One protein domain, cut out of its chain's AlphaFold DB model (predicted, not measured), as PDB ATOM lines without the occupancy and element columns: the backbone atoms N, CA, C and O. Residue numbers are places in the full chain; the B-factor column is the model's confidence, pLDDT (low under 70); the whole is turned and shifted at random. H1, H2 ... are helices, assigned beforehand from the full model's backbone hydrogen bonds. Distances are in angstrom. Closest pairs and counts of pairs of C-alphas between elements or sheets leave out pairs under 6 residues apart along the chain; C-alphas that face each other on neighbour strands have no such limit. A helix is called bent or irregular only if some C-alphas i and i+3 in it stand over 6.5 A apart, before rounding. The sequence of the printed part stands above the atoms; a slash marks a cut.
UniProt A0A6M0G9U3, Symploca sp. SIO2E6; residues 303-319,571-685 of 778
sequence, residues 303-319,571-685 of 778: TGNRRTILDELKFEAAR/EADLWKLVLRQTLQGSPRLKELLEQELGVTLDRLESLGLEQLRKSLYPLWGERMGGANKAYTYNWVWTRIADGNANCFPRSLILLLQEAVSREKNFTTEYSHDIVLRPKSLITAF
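Overview. This is residues 303 to 319 and 571 to 685 of the 778 residues of a protein of Symploca sp. SIO2E6 (UniProt A0A6M0G9U3). A compact body of crossed helices in two groups: the longest helix, H7, with H8 crossing it, and opposite these H2 with H4 side by side and H3 turned back at its end. H1 bridges the two groups at one end, touching H3 and H7, while the short H5 sits near the middle of the body and H6 lies close to both groups. The printed part has 132 residues with eight named helices, H1 to H8 in order along the chain, and no named strand; its class is all helix. The radius of gyration of the C-alphas is 13.9 A, and the spans are 42 by 35 by 33 A.

Along the chain. H7, residues 649 to 664, is 22.6 A long and runs from C-alpha 649 at (-39.584, 33.701, -3.948) to C-alpha 664 at (-43.924, 46.730, 14.043). H8 is residues 678 to 685. H2, residues 571 to 585, is 21.1 A long; H3, residues 587 to 597, 15.0 A; H4 is residues 609 to 615. H5 is residues 617 to 620 and H6 residues 632 to 637. H1, residues 303 to 312, is 15.3 A long, begins at C-alpha 303 at (-32.133, 56.690, 12.638) and is irregular: C-alphas 304 and 307 are 8.0 A apart.

Arrangement. H7 touches H8 at a steep tilt of 58 degrees, opposite ways; their closest C-alphas, of Ala 659 and Ser 680, are 4.9 A apart. With residues 660 to 664 alone, H7 touches H1, closest at the C-alphas of Leu 310 and Val 660, 6.9 A. H7 and H2 only just touch, with 3 pairs of C-alphas within 8 A, the closest those of Leu 574 and Pro 649, 6.5 A. H2 touches H4 at a shallow tilt of 28 degrees, the same way; the closest C-alphas are those of Ala 572 and Leu 609, 5.5 A. H2 and H3 touch only at the corner, closest at the C-alphas of Leu 583 and Lys 590, 4.7 A. H3 touches H1, with the C-alphas of Ile 309 and Arg 588 closest at 6.2 A. H5 and H6 touch no helix; the C-alphas of Trp 620 and Thr 632, their closest, are 7.0 A apart. In H2, H3, H4, H6, H7 and H8 every O i to N i+4 pair is within hydrogen-bond range, in H1 4 of 6; H5 is too short for such a pair.

Size, cuts and confidence. The C-alphas farthest apart, of Gly 304 and Asn 644, are 42.7 A apart. Residues 320 to 570 are not printed, and C-alphas 319 and 571 are 20.9 A apart across this cut. The links H3 to H4, H5 to H6, H6 to H7 and H7 to H8 are long. The mean pLDDT of the printed part is 84.2; residues 303 to 305, 318, 626 to 630 and 667 to 672 are under 70.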
ATOM      1  N   THR A 303     -31.672  56.841  11.253       49.66
ATOM      2  CA  THR A 303     -32.133  56.690  12.638       49.66
ATOM      3  C   THR A 303     -33.409  57.486  12.932       49.66
ATOM      4  O   THR A 303     -34.236  57.033  13.721       49.66
ATOM      5  N   GLY A 304     -33.618  58.629  12.262       56.88
ATOM      6  CA  GLY A 304     -34.808  59.471  12.446       56.88
ATOM      7  C   GLY A 304     -36.066  58.961  11.731       56.88
ATOM      8  O   GLY A 304     -37.178  59.258  12.161       56.88
ATOM      9  N   ASN A 305     -35.910  58.162  10.668       69.31
ATOM     10  CA  ASN A 305     -37.011  57.747   9.786       69.31
ATOM     11  C   ASN A 305     -37.378  56.259   9.873       69.31
ATOM     12  O   ASN A 305     -38.366  55.844   9.261       69.31
ATOM     13  N   ARG A 306     -36.643  55.453  10.653       81.25
ATOM     14  CA  ARG A 306     -36.821  53.992  10.747       81.25
ATOM     15  C   ARG A 306     -38.270  53.555  10.952       81.25
ATOM     16  O   ARG A 306     -38.748  52.678  10.238       81.25
ATOM     17  N   ARG A 307     -38.966  54.124  11.944       82.88
ATOM     18  CA  ARG A 307     -40.332  53.691  12.290       82.88
ATOM     19  C   ARG A 307     -41.310  53.971  11.156       82.88
ATOM     20  O   ARG A 307     -42.126  53.118  10.839       82.88
ATOM     21  N   THR A 308     -41.168  55.113  10.496       86.19
ATOM     22  CA  THR A 308     -42.017  55.431   9.353       86.19
ATOM     23  C   THR A 308     -41.694  54.571   8.137       86.19
ATOM     24  O   THR A 308     -42.619  54.088   7.499       86.19
ATOM     25  N   ILE A 309     -40.412  54.299   7.864       87.94
ATOM     26  CA  ILE A 309     -40.016  53.334   6.824       87.94
ATOM     27  C   ILE A 309     -40.654  51.970   7.111       87.94
ATOM     28  O   ILE A 309     -41.265  51.371   6.230       87.94
ATOM     29  N   LEU A 310     -40.564  51.492   8.355       88.69
ATOM     30  CA  LEU A 310     -41.163  50.226   8.764       88.69
ATOM     31  C   LEU A 310     -42.686  50.215   8.555       88.69
ATOM     32  O   LEU A 310     -43.222  49.218   8.075       88.69
ATOM     33  N   ASP A 311     -43.377  51.307   8.886       88.25
ATOM     34  CA  ASP A 311     -44.824  51.450   8.691       88.25
ATOM     35  C   ASP A 311     -45.225  51.468   7.210       88.25
ATOM     36  O   ASP A 311     -46.228  50.839   6.852       88.25
ATOM     37  N   GLU A 312     -44.418  52.106   6.359       91.12
ATOM     38  CA  GLU A 312     -44.593  52.164   4.904       91.12
ATOM     39  C   GLU A 312     -44.360  50.805   4.228       91.12
ATOM     40  O   GLU A 312     -45.132  50.435   3.342       91.12
ATOM     41  N   LEU A 313     -43.344  50.046   4.660       90.06
ATOM     42  CA  LEU A 313     -42.955  48.777   4.039       90.06
ATOM     43  C   LEU A 313     -44.124  47.791   3.917       90.06
ATOM     44  O   LEU A 313     -44.808  47.450   4.891       90.06
ATOM     45  N   LYS A 314     -44.291  47.275   2.696       85.19
ATOM     46  CA  LYS A 314     -45.299  46.281   2.325       85.19
ATOM     47  C   LYS A 314     -44.664  45.203   1.459       85.19
ATOM     48  O   LYS A 314     -44.158  45.490   0.381       85.19
ATOM     49  N   PHE A 315     -44.739  43.969   1.941       88.75
ATOM     50  CA  PHE A 315     -44.369  42.770   1.201       88.75
ATOM     51  C   PHE A 315     -45.638  41.948   0.951       88.75
ATOM     52  O   PHE A 315     -46.398  41.706   1.890       88.75
ATOM     53  N   GLU A 316     -45.891  41.547  -0.299       81.88
ATOM     54  CA  GLU A 316     -47.097  40.795  -0.689       81.88
ATOM     55  C   GLU A 316     -46.738  39.357  -1.109       81.88
ATOM     56  O   GLU A 316     -46.367  39.097  -2.254       81.88
ATOM     57  N   ALA A 317     -46.877  38.390  -0.191       78.00
ATOM     58  CA  ALA A 317     -46.630  36.966  -0.456       78.00
ATOM     59  C   ALA A 317     -47.873  36.227  -1.008       78.00
ATOM     60  O   ALA A 317     -48.319  35.218  -0.453       78.00
ATOM     61  N   ALA A 318     -48.465  36.719  -2.098       67.38
ATOM     62  CA  ALA A 318     -49.683  36.132  -2.667       67.38
ATOM     63  C   ALA A 318     -49.404  34.899  -3.553       67.38
ATOM     64  O   ALA A 318     -48.382  34.824  -4.242       67.38
ATOM     65  N   ARG A 319     -50.326  33.921  -3.571       71.31
ATOM     66  CA  ARG A 319     -50.277  32.831  -4.561       71.31
ATOM     67  C   ARG A 319     -50.558  33.390  -5.944       71.31
ATOM     68  O   ARG A 319     -51.344  34.325  -6.103       71.31
ATOM     69  N   GLU A 571     -29.631  33.976  -7.007       88.44
ATOM     70  CA  GLU A 571     -29.524  34.892  -5.875       88.44
ATOM     71  C   GLU A 571     -29.822  36.347  -6.282       88.44
ATOM     72  O   GLU A 571     -30.585  37.047  -5.612       88.44
ATOM     73  N   ALA A 572     -29.283  36.783  -7.424       90.12
ATOM     74  CA  ALA A 572     -29.510  38.125  -7.946       90.12
ATOM     75  C   ALA A 572     -31.000  38.396  -8.221       90.12
ATOM     76  O   ALA A 572     -31.493  39.477  -7.898       90.12
ATOM     77  N   ASP A 573     -31.732  37.419  -8.762       90.19
ATOM     78  CA  ASP A 573     -33.154  37.564  -9.087       90.19
ATOM     79  C   ASP A 573     -34.002  37.760  -7.826       90.19
ATOM     80  O   ASP A 573     -34.907  38.598  -7.795       90.19
ATOM     81  N   LEU A 574     -33.678  37.035  -6.751       92.00
ATOM     82  CA  LEU A 574     -34.352  37.189  -5.463       92.00
ATOM     83  C   LEU A 574     -34.084  38.558  -4.837       92.00
ATOM     84  O   LEU A 574     -35.007  39.194  -4.327       92.00
ATOM     85  N   TRP A 575     -32.847  39.051  -4.901       93.69
ATOM     86  CA  TRP A 575     -32.506  40.379  -4.386       93.69
ATOM     87  C   TRP A 575     -33.161  41.498  -5.186       93.69
ATOM     88  O   TRP A 575     -33.704  42.427  -4.587       93.69
ATOM     89  N   LYS A 576     -33.218  41.380  -6.516       93.00
ATOM     90  CA  LYS A 576     -33.988  42.303  -7.362       93.00
ATOM     91  C   LYS A 576     -35.471  42.300  -6.991       93.00
ATOM     92  O   LYS A 576     -36.062  43.371  -6.891       93.00
ATOM     93  N   LEU A 577     -36.058  41.130  -6.724       91.81
ATOM     94  CA  LEU A 577     -37.451  41.020  -6.290       91.81
ATOM     95  C   LEU A 577     -37.696  41.736  -4.950       91.81
ATOM     96  O   LEU A 577     -38.659  42.494  -4.829       91.81
ATOM     97  N   VAL A 578     -36.826  41.522  -3.956       93.50
ATOM     98  CA  VAL A 578     -36.935  42.183  -2.644       93.50
ATOM     99  C   VAL A 578     -36.789  43.694  -2.788       93.50
ATOM    100  O   VAL A 578     -37.620  44.439  -2.265       93.50
ATOM    101  N   LEU A 579     -35.777  44.159  -3.525       93.12
ATOM    102  CA  LEU A 579     -35.554  45.585  -3.753       93.12
ATOM    103  C   LEU A 579     -36.714  46.214  -4.523       93.12
ATOM    104  O   LEU A 579     -37.152  47.296  -4.156       93.12
ATOM    105  N   ARG A 580     -37.284  45.536  -5.523       91.62
ATOM    106  CA  ARG A 580     -38.454  46.027  -6.263       91.62
ATOM    107  C   ARG A 580     -39.637  46.298  -5.330       91.62
ATOM    108  O   ARG A 580     -40.166  47.406  -5.351       91.62
ATOM    109  N   GLN A 581     -39.997  45.340  -4.471       90.38
ATOM    110  CA  GLN A 581     -41.072  45.545  -3.487       90.38
ATOM    111  C   GLN A 581     -40.705  46.603  -2.440       90.38
ATOM    112  O   GLN A 581     -41.556  47.384  -2.029       90.38
ATOM    113  N   THR A 582     -39.432  46.686  -2.053       90.62
ATOM    114  CA  THR A 582     -38.935  47.696  -1.108       90.62
ATOM    115  C   THR A 582     -39.071  49.114  -1.676       90.62
ATOM    116  O   THR A 582     -39.646  49.982  -1.022       90.62
ATOM    117  N   LEU A 583     -38.613  49.337  -2.913       90.12
ATOM    118  CA  LEU A 583     -38.667  50.627  -3.608       90.12
ATOM    119  C   LEU A 583     -40.107  51.061  -3.922       90.12
ATOM    120  O   LEU A 583     -40.402  52.253  -3.939       90.12
ATOM    121  N   GLN A 584     -41.005  50.108  -4.183       88.50
ATOM    122  CA  GLN A 584     -42.432  50.381  -4.382       88.50
ATOM    123  C   GLN A 584     -43.180  50.592  -3.055       88.50
ATOM    124  O   GLN A 584     -44.159  51.334  -3.011       88.50
ATOM    125  N   GLY A 585     -42.736  49.930  -1.983       86.56
ATOM    126  CA  GLY A 585     -43.409  49.898  -0.688       86.56
ATOM    127  C   GLY A 585     -43.095  51.087   0.221       86.56
ATOM    128  O   GLY A 585     -43.988  51.532   0.934       86.56
ATOM    129  N   SER A 586     -41.871  51.629   0.195       90.44
ATOM    130  CA  SER A 586     -41.478  52.772   1.039       90.44
ATOM    131  C   SER A 586     -40.815  53.893   0.231       90.44
ATOM    132  O   SER A 586     -39.672  53.737  -0.205       90.44
ATOM    133  N   PRO A 587     -41.481  55.058   0.077       89.44
ATOM    134  CA  PRO A 587     -40.891  56.240  -0.550       89.44
ATOM    135  C   PRO A 587     -39.600  56.714   0.125       89.44
ATOM    136  O   PRO A 587     -38.670  57.115  -0.567       89.44
ATOM    137  N   ARG A 588     -39.514  56.636   1.460       88.69
ATOM    138  CA  ARG A 588     -38.330  57.101   2.203       88.69
ATOM    139  C   ARG A 588     -37.132  56.188   2.016       88.69
ATOM    140  O   ARG A 588     -36.021  56.662   1.810       88.69
ATOM    141  N   LEU A 589     -37.352  54.875   2.074       86.81
ATOM    142  CA  LEU A 589     -36.274  53.925   1.824       86.81
ATOM    143  C   LEU A 589     -35.843  53.962   0.358       86.81
ATOM    144  O   LEU A 589     -34.657  53.835   0.077       86.81
ATOM    145  N   LYS A 590     -36.780  54.199  -0.567       89.94
ATOM    146  CA  LYS A 590     -36.461  54.480  -1.967       89.94
ATOM    147  C   LYS A 590     -35.536  55.688  -2.099       89.94
ATOM    148  O   LYS A 590     -34.489  55.555  -2.714       89.94
ATOM    149  N   GLU A 591     -35.887  56.825  -1.503       88.12
ATOM    150  CA  GLU A 591     -35.068  58.040  -1.568       88.12
ATOM    151  C   GLU A 591     -33.653  57.810  -1.013       88.12
ATOM    152  O   GLU A 591     -32.675  58.180  -1.659       88.12
ATOM    153  N   LEU A 592     -33.535  57.105   0.116       85.62
ATOM    154  CA  LEU A 592     -32.243  56.740   0.699       85.62
ATOM    155  C   LEU A 592     -31.409  55.864  -0.245       85.62
ATOM    156  O   LEU A 592     -30.241  56.154  -0.496       85.62
ATOM    157  N   LEU A 593     -32.002  54.801  -0.797       88.38
ATOM    158  CA  LEU A 593     -31.306  53.888  -1.710       88.38
ATOM    159  C   LEU A 593     -30.911  54.573  -3.029       88.38
ATOM    160  O   LEU A 593     -29.862  54.263  -3.602       88.38
ATOM    161  N   GLU A 594     -31.724  55.514  -3.506       89.25
ATOM    162  CA  GLU A 594     -31.433  56.316  -4.693       89.25
ATOM    163  C   GLU A 594     -30.276  57.293  -4.445       89.25
ATOM    164  O   GLU A 594     -29.364  57.363  -5.270       89.25
ATOM    165  N   GLN A 595     -30.274  58.001  -3.311       83.62
ATOM    166  CA  GLN A 595     -29.261  59.009  -2.980       83.62
ATOM    167  C   GLN A 595     -27.915  58.394  -2.584       83.62
ATOM    168  O   GLN A 595     -26.877  58.830  -3.082       83.62
ATOM    169  N   GLU A 596     -27.912  57.382  -1.714       79.69
ATOM    170  CA  GLU A 596     -26.672  56.821  -1.165       79.69
ATOM    171  C   GLU A 596     -26.055  55.743  -2.070       79.69
ATOM    172  O   GLU A 596     -24.831  55.624  -2.151       79.69
ATOM    173  N   LEU A 597     -26.882  54.951  -2.767       80.44
ATOM    174  CA  LEU A 597     -26.431  53.761  -3.507       80.44
ATOM    175  C   LEU A 597     -26.766  53.791  -5.008       80.44
ATOM    176  O   LEU A 597     -26.351  52.891  -5.750       80.44
ATOM    177  N   GLY A 598     -27.486  54.815  -5.482       82.75
ATOM    178  CA  GLY A 598     -27.854  54.973  -6.891       82.75
ATOM    179  C   GLY A 598     -28.829  53.911  -7.409       82.75
ATOM    180  O   GLY A 598     -28.831  53.626  -8.613       82.75
ATOM    181  N   VAL A 599     -29.611  53.295  -6.518       88.00
ATOM    182  CA  VAL A 599     -30.501  52.162  -6.811       88.00
ATOM    183  C   VAL A 599     -31.893  52.670  -7.178       88.00
ATOM    184  O   VAL A 599     -32.639  53.112  -6.315       88.00
ATOM    185  N   THR A 600     -32.268  52.550  -8.451       88.25
ATOM    186  CA  THR A 600     -33.607  52.895  -8.960       88.25
ATOM    187  C   THR A 600     -34.276  51.673  -9.592       88.25
ATOM    188  O   THR A 600     -33.591  50.733 -10.003       88.25
ATOM    189  N   LEU A 601     -35.607  51.700  -9.741       85.00
ATOM    190  CA  LEU A 601     -36.363  50.630 -10.414       85.00
ATOM    191  C   LEU A 601     -35.845  50.344 -11.835       85.00
ATOM    192  O   LEU A 601     -35.722  49.181 -12.209       85.00
ATOM    193  N   ASP A 602     -35.477  51.384 -12.588       82.94
ATOM    194  CA  ASP A 602     -34.966  51.249 -13.959       82.94
ATOM    195  C   ASP A 602     -33.569  50.617 -14.013       82.94
ATOM    196  O   ASP A 602     -33.215  49.949 -14.984       82.94
ATOM    197  N   ARG A 603     -32.760  50.816 -12.964       86.25
ATOM    198  CA  ARG A 603     -31.386  50.305 -12.904       86.25
ATOM    199  C   ARG A 603     -31.283  48.910 -12.306       86.25
ATOM    200  O   ARG A 603     -30.267  48.266 -12.564       86.25
ATOM    201  N   LEU A 604     -32.297  48.427 -11.575       86.25
ATOM    202  CA  LEU A 604     -32.274  47.133 -10.868       86.25
ATOM    203  C   LEU A 604     -31.768  45.973 -11.734       86.25
ATOM    204  O   LEU A 604     -31.008  45.138 -11.252       86.25
ATOM    205  N   GLU A 605     -32.145  45.930 -13.014       83.31
ATOM    206  CA  GLU A 605     -31.751  44.833 -13.904       83.31
ATOM    207  C   GLU A 605     -30.263  44.824 -14.274       83.31
ATOM    208  O   GLU A 605     -29.737  43.771 -14.626       83.31
ATOM    209  N   SER A 606     -29.585  45.969 -14.161       82.62
ATOM    210  CA  SER A 606     -28.162  46.141 -14.495       82.62
ATOM    211  C   SER A 606     -27.228  46.111 -13.283       82.62
ATOM    212  O   SER A 606     -26.011  46.158 -13.453       82.62
ATOM    213  N   LEU A 607     -27.770  46.044 -12.062       84.88
ATOM    214  CA  LEU A 607     -26.955  45.984 -10.851       84.88
ATOM    215  C   LEU A 607     -26.283  44.614 -10.709       84.88
ATOM    216  O   LEU A 607     -26.924  43.571 -10.847       84.88
ATOM    217  N   GLY A 608     -24.990  44.623 -10.382       79.81
ATOM    218  CA  GLY A 608     -24.246  43.413 -10.035       79.81
ATOM    219  C   GLY A 608     -24.632  42.862  -8.659       79.81
ATOM    220  O   GLY A 608     -25.134  43.592  -7.801       79.81
ATOM    221  N   LEU A 609     -24.350  41.577  -8.424       84.75
ATOM    222  CA  LEU A 609     -24.744  40.854  -7.208       84.75
ATOM    223  C   LEU A 609     -24.290  41.540  -5.908       84.75
ATOM    224  O   LEU A 609     -25.086  41.708  -4.990       84.75
ATOM    225  N   GLU A 610     -23.040  41.996  -5.839       78.12
ATOM    226  CA  GLU A 610     -22.517  42.693  -4.655       78.12
ATOM    227  C   GLU A 610     -23.245  44.011  -4.377       78.12
ATOM    228  O   GLU A 610     -23.529  44.338  -3.224       78.12
ATOM    229  N   GLN A 611     -23.600  44.762  -5.422       82.38
ATOM    230  CA  GLN A 611     -24.372  45.989  -5.253       82.38
ATOM    231  C   GLN A 611     -25.799  45.675  -4.799       82.38
ATOM    232  O   GLN A 611     -26.302  46.352  -3.905       82.38
ATOM    233  N   LEU A 612     -26.427  44.623  -5.337       90.00
ATOM    234  CA  LEU A 612     -27.734  44.143  -4.874       90.00
ATOM    235  C   LEU A 612     -27.697  43.762  -3.385       90.00
ATOM    236  O   LEU A 612     -28.557  44.206  -2.628       90.00
ATOM    237  N   ARG A 613     -26.673  43.019  -2.943       89.25
ATOM    238  CA  ARG A 613     -26.474  42.648  -1.529       89.25
ATOM    239  C   ARG A 613     -26.327  43.879  -0.637       89.25
ATOM    240  O   ARG A 613     -27.077  44.015   0.327       89.25
ATOM    241  N   LYS A 614     -25.427  44.807  -0.988       83.88
ATOM    242  CA  LYS A 614     -25.205  46.058  -0.235       83.88
ATOM    243  C   LYS A 614     -26.469  46.914  -0.138       83.88
ATOM    244  O   LYS A 614     -26.744  47.487   0.911       83.88
ATOM    245  N   SER A 615     -27.279  46.936  -1.196       89.69
ATOM    246  CA  SER A 615     -28.552  47.670  -1.238       89.69
ATOM    247  C   SER A 615     -29.602  47.137  -0.262       89.69
ATOM    248  O   SER A 615     -30.563  47.833   0.048       89.69
ATOM    249  N   LEU A 616     -29.429  45.916   0.247       91.50
ATOM    250  CA  LEU A 616     -30.329  45.310   1.226       91.50
ATOM    251  C   LEU A 616     -29.878  45.547   2.675       91.50
ATOM    252  O   LEU A 616     -30.642  45.286   3.603       91.50
ATOM    253  N   TYR A 617     -28.672  46.068   2.911       88.00
ATOM    254  CA  TYR A 617     -28.173  46.307   4.270       88.00
ATOM    255  C   TYR A 617     -28.994  47.344   5.050       88.00
ATOM    256  O   TYR A 617     -29.286  47.065   6.214       88.00
ATOM    257  N   PRO A 618     -29.486  48.450   4.455       86.75
ATOM    258  CA  PRO A 618     -30.421  49.340   5.151       86.75
ATOM    259  C   PRO A 618     -31.717  48.630   5.578       86.75
ATOM    260  O   PRO A 618     -32.327  48.971   6.591       86.75
ATOM    261  N   LEU A 619     -32.140  47.600   4.833       89.56
ATOM    262  CA  LEU A 619     -33.341  46.834   5.152       89.56
ATOM    263  C   LEU A 619     -33.119  45.891   6.338       89.56
ATOM    264  O   LEU A 619     -33.934  45.900   7.254       89.56
ATOM    265  N   TRP A 620     -32.064  45.070   6.336       89.25
ATOM    266  CA  TRP A 620     -31.926  43.961   7.299       89.25
ATOM    267  C   TRP A 620     -30.543  43.801   7.953       89.25
ATOM    268  O   TRP A 620     -30.301  42.834   8.676       89.25
ATOM    269  N   GLY A 621     -29.633  44.737   7.693       85.19
ATOM    270  CA  GLY A 621     -28.246  44.713   8.150       85.19
ATOM    271  C   GLY A 621     -27.334  43.777   7.360       85.19
ATOM    272  O   GLY A 621     -27.765  42.793   6.765       85.19
ATOM    273  N   GLU A 622     -26.036  44.068   7.382       79.94
ATOM    274  CA  GLU A 622     -25.023  43.230   6.730       79.94
ATOM    275  C   GLU A 622     -24.986  41.807   7.319       79.94
ATOM    276  O   GLU A 622     -24.870  40.823   6.585       79.94
ATOM    277  N   ARG A 623     -25.144  41.691   8.644       79.25
ATOM    278  CA  ARG A 623     -24.926  40.459   9.417       79.25
ATOM    279  C   ARG A 623     -26.095  40.108  10.319       79.25
ATOM    280  O   ARG A 623     -26.792  40.975  10.841       79.25
ATOM    281  N   MET A 624     -26.200  38.819  10.642       78.00
ATOM    282  CA  MET A 624     -27.200  38.305  11.584       78.00
ATOM    283  C   MET A 624     -26.903  38.610  13.068       78.00
ATOM    284  O   MET A 624     -27.657  38.193  13.950       78.00
ATOM    285  N   GLY A 625     -25.800  39.299  13.368       70.94
ATOM    286  CA  GLY A 625     -25.350  39.652  14.714       70.94
ATOM    287  C   GLY A 625     -24.012  40.398  14.670       70.94
ATOM    288  O   GLY A 625     -23.739  41.082  13.693       70.94
ATOM    289  N   GLY A 626     -23.178  40.256  15.710       57.38
ATOM    290  CA  GLY A 626     -21.822  40.834  15.724       57.38
ATOM    291  C   GLY A 626     -20.908  40.273  14.623       57.38
ATOM    292  O   GLY A 626     -21.266  39.277  13.994       57.38
ATOM    293  N   ALA A 627     -19.730  40.883  14.432       52.19
ATOM    294  CA  ALA A 627     -18.803  40.644  13.310       52.19
ATOM    295  C   ALA A 627     -18.684  39.162  12.888       52.19
ATOM    296  O   ALA A 627     -18.949  38.819  11.742       52.19
ATOM    297  N   ASN A 628     -18.482  38.238  13.833       50.16
ATOM    298  CA  ASN A 628     -18.281  36.807  13.546       50.16
ATOM    299  C   ASN A 628     -19.541  36.016  13.108       50.16
ATOM    300  O   ASN A 628     -19.503  34.786  13.037       50.16
ATOM    301  N   LYS A 629     -20.692  36.660  12.878       66.81
ATOM    302  CA  LYS A 629     -21.934  35.996  12.438       66.81
ATOM    303  C   LYS A 629     -22.098  36.045  10.917       66.81
ATOM    304  O   LYS A 629     -21.583  36.932  10.247       66.81
ATOM    305  N   ALA A 630     -22.844  35.075  10.382       69.00
ATOM    306  CA  ALA A 630     -23.125  34.967   8.952       69.00
ATOM    307  C   ALA A 630     -23.786  36.239   8.391       69.00
ATOM    308  O   ALA A 630     -24.604  36.869   9.073       69.00
ATOM    309  N   TYR A 631     -23.483  36.557   7.128       80.38
ATOM    310  CA  TYR A 631     -24.186  37.606   6.392       80.38
ATOM    311  C   TYR A 631     -25.678  37.321   6.328       80.38
ATOM    312  O   TYR A 631     -26.102  36.175   6.134       80.38
ATOM    313  N   THR A 632     -26.474  38.378   6.433       86.88
ATOM    314  CA  THR A 632     -27.934  38.275   6.414       86.88
ATOM    315  C   THR A 632     -28.433  37.676   5.104       86.88
ATOM    316  O   THR A 632     -29.251  36.760   5.131       86.88
ATOM    317  N   TYR A 633     -27.883  38.101   3.959       88.88
ATOM    318  CA  TYR A 633     -28.280  37.571   2.650       88.88
ATOM    319  C   TYR A 633     -28.023  36.051   2.556       88.88
ATOM    320  O   TYR A 633     -28.897  35.308   2.113       88.88
ATOM    321  N   ASN A 634     -26.878  35.561   3.056       85.94
ATOM    322  CA  ASN A 634     -26.525  34.137   3.028       85.94
ATOM    323  C   ASN A 634     -27.399  33.329   4.002       85.94
ATOM    324  O   ASN A 634     -27.868  32.231   3.692       85.94
ATOM    325  N   TRP A 635     -27.670  33.892   5.182       89.38
ATOM    326  CA  TRP A 635     -28.575  33.290   6.159       89.38
ATOM    327  C   TRP A 635     -29.986  33.109   5.591       89.38
ATOM    328  O   TRP A 635     -30.592  32.060   5.819       89.38
ATOM    329  N   VAL A 636     -30.483  34.109   4.853       92.06
ATOM    330  CA  VAL A 636     -31.789  34.083   4.183       92.06
ATOM    331  C   VAL A 636     -31.778  33.070   3.039       92.06
ATOM    332  O   VAL A 636     -32.610  32.164   3.038       92.06
ATOM    333  N   TRP A 637     -30.811  33.169   2.119       88.81
ATOM    334  CA  TRP A 637     -30.664  32.294   0.949       88.81
ATOM    335  C   TRP A 637     -30.667  30.807   1.326       88.81
ATOM    336  O   TRP A 637     -31.471  30.023   0.827       88.81
ATOM    337  N   THR A 638     -29.836  30.421   2.295       85.00
ATOM    338  CA  THR A 638     -29.712  29.019   2.738       85.00
ATOM    339  C   THR A 638     -30.960  28.465   3.432       85.00
ATOM    340  O   THR A 638     -31.103  27.248   3.560       85.00
ATOM    341  N   ARG A 639     -31.866  29.329   3.903       89.44
ATOM    342  CA  ARG A 639     -33.079  28.950   4.648       89.44
ATOM    343  C   ARG A 639     -34.330  28.862   3.799       89.44
ATOM    344  O   ARG A 639     -35.243  28.127   4.164       89.44
ATOM    345  N   ILE A 640     -34.368  29.581   2.685       91.00
ATOM    346  CA  ILE A 640     -35.465  29.519   1.712       91.00
ATOM    347  C   ILE A 640     -35.251  28.441   0.637       91.00
ATOM    348  O   ILE A 640     -36.105  28.291  -0.237       91.00
ATOM    349  N   ALA A 641     -34.127  27.719   0.698       90.12
ATOM    350  CA  ALA A 641     -33.778  26.634  -0.209       90.12
ATOM    351  C   ALA A 641     -34.308  25.269   0.276       90.12
ATOM    352  O   ALA A 641     -34.223  24.948   1.468       90.12
ATOM    353  N   ASP A 642     -34.817  24.449  -0.648       90.69
ATOM    354  CA  ASP A 642     -35.130  23.034  -0.397       90.69
ATOM    355  C   ASP A 642     -33.878  22.127  -0.444       90.69
ATOM    356  O   ASP A 642     -32.737  22.582  -0.578       90.69
ATOM    357  N   GLY A 643     -34.081  20.815  -0.308       86.94
ATOM    358  CA  GLY A 643     -33.035  19.791  -0.367       86.94
ATOM    359  C   GLY A 643     -32.318  19.712  -1.718       86.94
ATOM    360  O   GLY A 643     -31.149  19.328  -1.747       86.94
ATOM    361  N   ASN A 644     -32.975  20.178  -2.784       84.88
ATOM    362  CA  ASN A 644     -32.475  20.248  -4.159       84.88
ATOM    363  C   ASN A 644     -31.929  21.644  -4.514       84.88
ATOM    364  O   ASN A 644     -31.689  21.941  -5.684       84.88
ATOM    365  N   ALA A 645     -31.730  22.505  -3.507       84.31
ATOM    366  CA  ALA A 645     -31.269  23.885  -3.636       84.31
ATOM    367  C   ALA A 645     -32.177  24.801  -4.486       84.31
ATOM    368  O   ALA A 645     -31.734  25.861  -4.932       84.31
ATOM    369  N   ASN A 646     -33.451  24.449  -4.686       86.31
ATOM    370  CA  ASN A 646     -34.421  25.368  -5.273       86.31
ATOM    371  C   ASN A 646     -34.817  26.414  -4.227       86.31
ATOM    372  O   ASN A 646     -35.254  26.065  -3.130       86.31
ATOM    373  N   CYS A 647     -34.706  27.694  -4.580       87.31
ATOM    374  CA  CYS A 647     -35.171  28.796  -3.743       87.31
ATOM    375  C   CYS A 647     -36.564  29.261  -4.179       87.31
ATOM    376  O   CYS A 647     -36.846  29.387  -5.373       87.31
ATOM    377  N   PHE A 648     -37.434  29.548  -3.206       85.81
ATOM    378  CA  PHE A 648     -38.822  29.936  -3.469       85.81
ATOM    379  C   PHE A 648     -39.052  31.420  -3.143       85.81
ATOM    380  O   PHE A 648     -39.054  31.794  -1.964       85.81
ATOM    381  N   PRO A 649     -39.331  32.273  -4.150       88.12
ATOM    382  CA  PRO A 649     -39.584  33.701  -3.948       88.12
ATOM    383  C   PRO A 649     -40.681  33.986  -2.928       88.12
ATOM    384  O   PRO A 649     -40.567  34.890  -2.109       88.12
ATOM    385  N   ARG A 650     -41.746  33.180  -2.934       86.88
ATOM    386  CA  ARG A 650     -42.862  33.359  -2.004       86.88
ATOM    387  C   ARG A 650     -42.449  33.129  -0.552       86.88
ATOM    388  O   ARG A 650     -42.872  33.898   0.302       86.88
ATOM    389  N   SER A 651     -41.601  32.138  -0.277       91.00
ATOM    390  CA  SER A 651     -41.069  31.899   1.072       91.00
ATOM    391  C   SER A 651     -40.197  33.065   1.544       91.00
ATOM    392  O   SER A 651     -40.292  33.463   2.701       91.00
ATOM    393  N   LEU A 652     -39.414  33.666   0.642       93.62
ATOM    394  CA  LEU A 652     -38.639  34.875   0.928       93.62
ATOM    395  C   LEU A 652     -39.535  36.079   1.251       93.62
ATOM    396  O   LEU A 652     -39.352  36.725   2.278       93.62
ATOM    397  N   ILE A 653     -40.525  36.372   0.408       92.94
ATOM    398  CA  ILE A 653     -41.429  37.508   0.634       92.94
ATOM    399  C   ILE A 653     -42.276  37.294   1.894       92.94
ATOM    400  O   ILE A 653     -42.478  38.238   2.653       92.94
ATOM    401  N   LEU A 654     -42.697  36.059   2.181       93.31
ATOM    402  CA  LEU A 654     -43.413  35.719   3.412       93.31
ATOM    403  C   LEU A 654     -42.541  35.921   4.658       93.31
ATOM    404  O   LEU A 654     -43.027  36.446   5.659       93.31
ATOM    405  N   LEU A 655     -41.255  35.558   4.590       95.25
ATOM    406  CA  LEU A 655     -40.292  35.823   5.660       95.25
ATOM    407  C   LEU A 655     -40.202  37.316   5.970       95.25
ATOM    408  O   LEU A 655     -40.239  37.700   7.136       95.25
ATOM    409  N   LEU A 656     -40.114  38.155   4.937       95.62
ATOM    410  CA  LEU A 656     -40.035  39.606   5.101       95.62
ATOM    411  C   LEU A 656     -41.352  40.207   5.586       95.62
ATOM    412  O   LEU A 656     -41.340  41.053   6.476       95.62
ATOM    413  N   GLN A 657     -42.484  39.740   5.063       94.69
ATOM    414  CA  GLN A 657     -43.814  40.154   5.502       94.69
ATOM    415  C   GLN A 657     -44.013  39.883   7.003       94.69
ATOM    416  O   GLN A 657     -44.424  40.771   7.751       94.69
ATOM    417  N   GLU A 658     -43.668  38.678   7.458       94.56
ATOM    418  CA  GLU A 658     -43.783  38.288   8.863       94.56
ATOM    419  C   GLU A 658     -42.746  39.002   9.746       94.56
ATOM    420  O   GLU A 658     -43.062  39.441  10.853       94.56
ATOM    421  N   ALA A 659     -41.518  39.196   9.255       94.00
ATOM    422  CA  ALA A 659     -40.494  39.952   9.972       94.00
ATOM    423  C   ALA A 659     -40.893  41.424  10.168       94.00
ATOM    424  O   ALA A 659     -40.734  41.943  11.271       94.00
ATOM    425  N   VAL A 660     -41.465  42.078   9.147       93.81
ATOM    426  CA  VAL A 660     -42.025  43.438   9.250       93.81
ATOM    427  C   VAL A 660     -43.146  43.477  10.287       93.81
ATOM    428  O   VAL A 660     -43.138  44.349  11.154       93.81
ATOM    429  N   SER A 661     -44.083  42.524  10.243       92.38
ATOM    430  CA  SER A 661     -45.189  42.430  11.208       92.38
ATOM    431  C   SER A 661     -44.687  42.341  12.656       92.38
ATOM    432  O   SER A 661     -45.117  43.095  13.532       92.38
ATOM    433  N   ARG A 662     -43.701  41.473  12.913       90.56
ATOM    434  CA  ARG A 662     -43.092  41.311  14.243       90.56
ATOM    435  C   ARG A 662     -42.310  42.536  14.688       90.56
ATOM    436  O   ARG A 662     -42.371  42.902  15.860       90.56
ATOM    437  N   GLU A 663     -41.594  43.172  13.768       89.38
ATOM    438  CA  GLU A 663     -40.827  44.378  14.059       89.38
ATOM    439  C   GLU A 663     -41.748  45.562  14.394       89.38
ATOM    440  O   GLU A 663     -41.446  46.301  15.327       89.38
ATOM    441  N   LYS A 664     -42.908  45.700  13.729       89.12
ATOM    442  CA  LYS A 664     -43.924  46.730  14.043       89.12
ATOM    443  C   LYS A 664     -44.462  46.612  15.469       89.12
ATOM    444  O   LYS A 664     -44.726  47.621  16.119       89.12
ATOM    445  N   ASN A 665     -44.592  45.382  15.963       85.06
ATOM    446  CA  ASN A 665     -45.073  45.095  17.315       85.06
ATOM    447  C   ASN A 665     -43.983  45.225  18.393       85.06
ATOM    448  O   ASN A 665     -44.279  45.122  19.584       85.06
ATOM    449  N   PHE A 666     -42.721  45.437  18.011       82.06
ATOM    450  CA  PHE A 666     -41.631  45.579  18.963       82.06
ATOM    451  C   PHE A 666     -41.562  47.010  19.508       82.06
ATOM    452  O   PHE A 666     -41.342  47.969  18.775       82.06
ATOM    453  N   THR A 667     -41.741  47.158  20.820       67.38
ATOM    454  CA  THR A 667     -41.913  48.465  21.471       67.38
ATOM    455  C   THR A 667     -40.615  49.109  21.946       67.38
ATOM    456  O   THR A 667     -40.598  50.315  22.182       67.38
ATOM    457  N   THR A 668     -39.530  48.346  22.102       66.44
ATOM    458  CA  THR A 668     -38.257  48.897  22.584       66.44
ATOM    459  C   THR A 668     -37.546  49.643  21.459       66.44
ATOM    460  O   THR A 668     -37.242  49.067  20.413       66.44
ATOM    461  N   GLU A 669     -37.250  50.922  21.676       58.00
ATOM    462  CA  GLU A 669     -36.400  51.675  20.760       58.00
ATOM    463  C   GLU A 669     -34.977  51.116  20.771       58.00
ATOM    464  O   GLU A 669     -34.420  50.762  21.812       58.00
ATOM    465  N   TYR A 670     -34.400  51.000  19.582       59.97
ATOM    466  CA  TYR A 670     -33.057  50.487  19.379       59.97
ATOM    467  C   TYR A 670     -32.361  51.351  18.336       59.97
ATOM    468  O   TYR A 670     -32.934  51.621  17.281       59.97
ATOM    469  N   SER A 671     -31.142  51.796  18.638       50.88
ATOM    470  CA  SER A 671     -30.373  52.705  17.788       50.88
ATOM    471  C   SER A 671     -29.557  51.918  16.760       50.88
ATOM    472  O   SER A 671     -28.350  51.755  16.932       50.88
ATOM    473  N   HIS A 672     -30.197  51.322  15.757       59.22
ATOM    474  CA  HIS A 672     -29.467  50.752  14.619       59.22
ATOM    475  C   HIS A 672     -29.973  51.334  13.306       59.22
ATOM    476  O   HIS A 672     -31.177  51.536  13.140       59.22
ATOM    477  N   ASP A 673     -29.039  51.499  12.373       70.44
ATOM    478  CA  ASP A 673     -29.208  52.017  11.009       70.44
ATOM    479  C   ASP A 673     -29.948  51.028  10.076       70.44
ATOM    480  O   ASP A 673     -29.815  51.080   8.857       70.44
ATOM    481  N   ILE A 674     -30.713  50.087  10.646       81.12
ATOM    482  CA  ILE A 674     -31.395  49.003   9.928       81.12
ATOM    483  C   ILE A 674     -32.886  48.976  10.262       81.12
ATOM    484  O   ILE A 674     -33.308  49.171  11.411       81.12
ATOM    485  N   VAL A 675     -33.713  48.682   9.260       87.38
ATOM    486  CA  VAL A 675     -35.172  48.643   9.432       87.38
ATOM    487  C   VAL A 675     -35.607  47.381  10.185       87.38
ATOM    488  O   VAL A 675     -36.254  47.468  11.235       87.38
ATOM    489  N   LEU A 676     -35.202  46.211   9.691       88.19
ATOM    490  CA  LEU A 676     -35.501  44.890  10.234       88.19
ATOM    491  C   LEU A 676     -34.304  44.350  11.003       88.19
ATOM    492  O   LEU A 676     -33.204  44.233  10.468       88.19
ATOM    493  N   ARG A 677     -34.514  43.954  12.259       86.50
ATOM    494  CA  ARG A 677     -33.440  43.310  13.018       86.50
ATOM    495  C   ARG A 677     -33.287  41.853  12.584       86.50
ATOM    496  O   ARG A 677     -34.298  41.169  12.398       86.50
ATOM    497  N   PRO A 678     -32.059  41.305  12.596       85.75
ATOM    498  CA  PRO A 678     -31.826  39.873  12.413       85.75
ATOM    499  C   PRO A 678     -32.703  38.977  13.295       85.75
ATOM    500  O   PRO A 678     -33.176  37.927  12.865       85.75
ATOM    501  N   LYS A 679     -32.991  39.409  14.529       83.50
ATOM    502  CA  LYS A 679     -33.879  38.686  15.451       83.50
ATOM    503  C   LYS A 679     -35.311  38.552  14.913       83.50
ATOM    504  O   LYS A 679     -35.948  37.526  15.145       83.50
ATOM    505  N   SER A 680     -35.810  39.544  14.184       88.94
ATOM    506  CA  SER A 680     -37.147  39.503  13.580       88.94
ATOM    507  C   SER A 680     -37.196  38.506  12.425       88.94
ATOM    508  O   SER A 680     -38.140  37.728  12.357       88.94
ATOM    509  N   LEU A 681     -36.131  38.408  11.619       92.19
ATOM    510  CA  LEU A 681     -35.984  37.351  10.608       92.19
ATOM    511  C   LEU A 681     -35.920  35.952  11.245       92.19
ATOM    512  O   LEU A 681     -36.656  35.051  10.845       92.19
ATOM    513  N   ILE A 682     -35.085  35.771  12.277       88.38
ATOM    514  CA  ILE A 682     -34.933  34.485  12.982       88.38
ATOM    515  C   ILE A 682     -36.265  34.022  13.569       88.38
ATOM    516  O   ILE A 682     -36.623  32.854  13.448       88.38
ATOM    517  N   THR A 683     -36.995  34.929  14.217       88.56
ATOM    518  CA  THR A 683     -38.259  34.580  14.870       88.56
ATOM    519  C   THR A 683     -39.406  34.410  13.876       88.56
ATOM    520  O   THR A 683     -40.292  33.608  14.154       88.56
ATOM    521  N   ALA A 684     -39.388  35.097  12.730       93.38
ATOM    522  CA  ALA A 684     -40.358  34.920  11.647       93.38
ATOM    523  C   ALA A 684     -40.202  33.579  10.912       93.38
ATOM    524  O   ALA A 684     -41.192  32.992  10.478       93.38
ATOM    525  N   PHE A 685     -38.974  33.066  10.788       94.12
ATOM    526  CA  PHE A 685     -38.689  31.881   9.976       94.12
ATOM    527  C   PHE A 685     -39.480  30.607  10.346       94.12
ATOM    528  O   PHE A 685     -39.944  29.942   9.421       94.12
TER     529      PHE A 685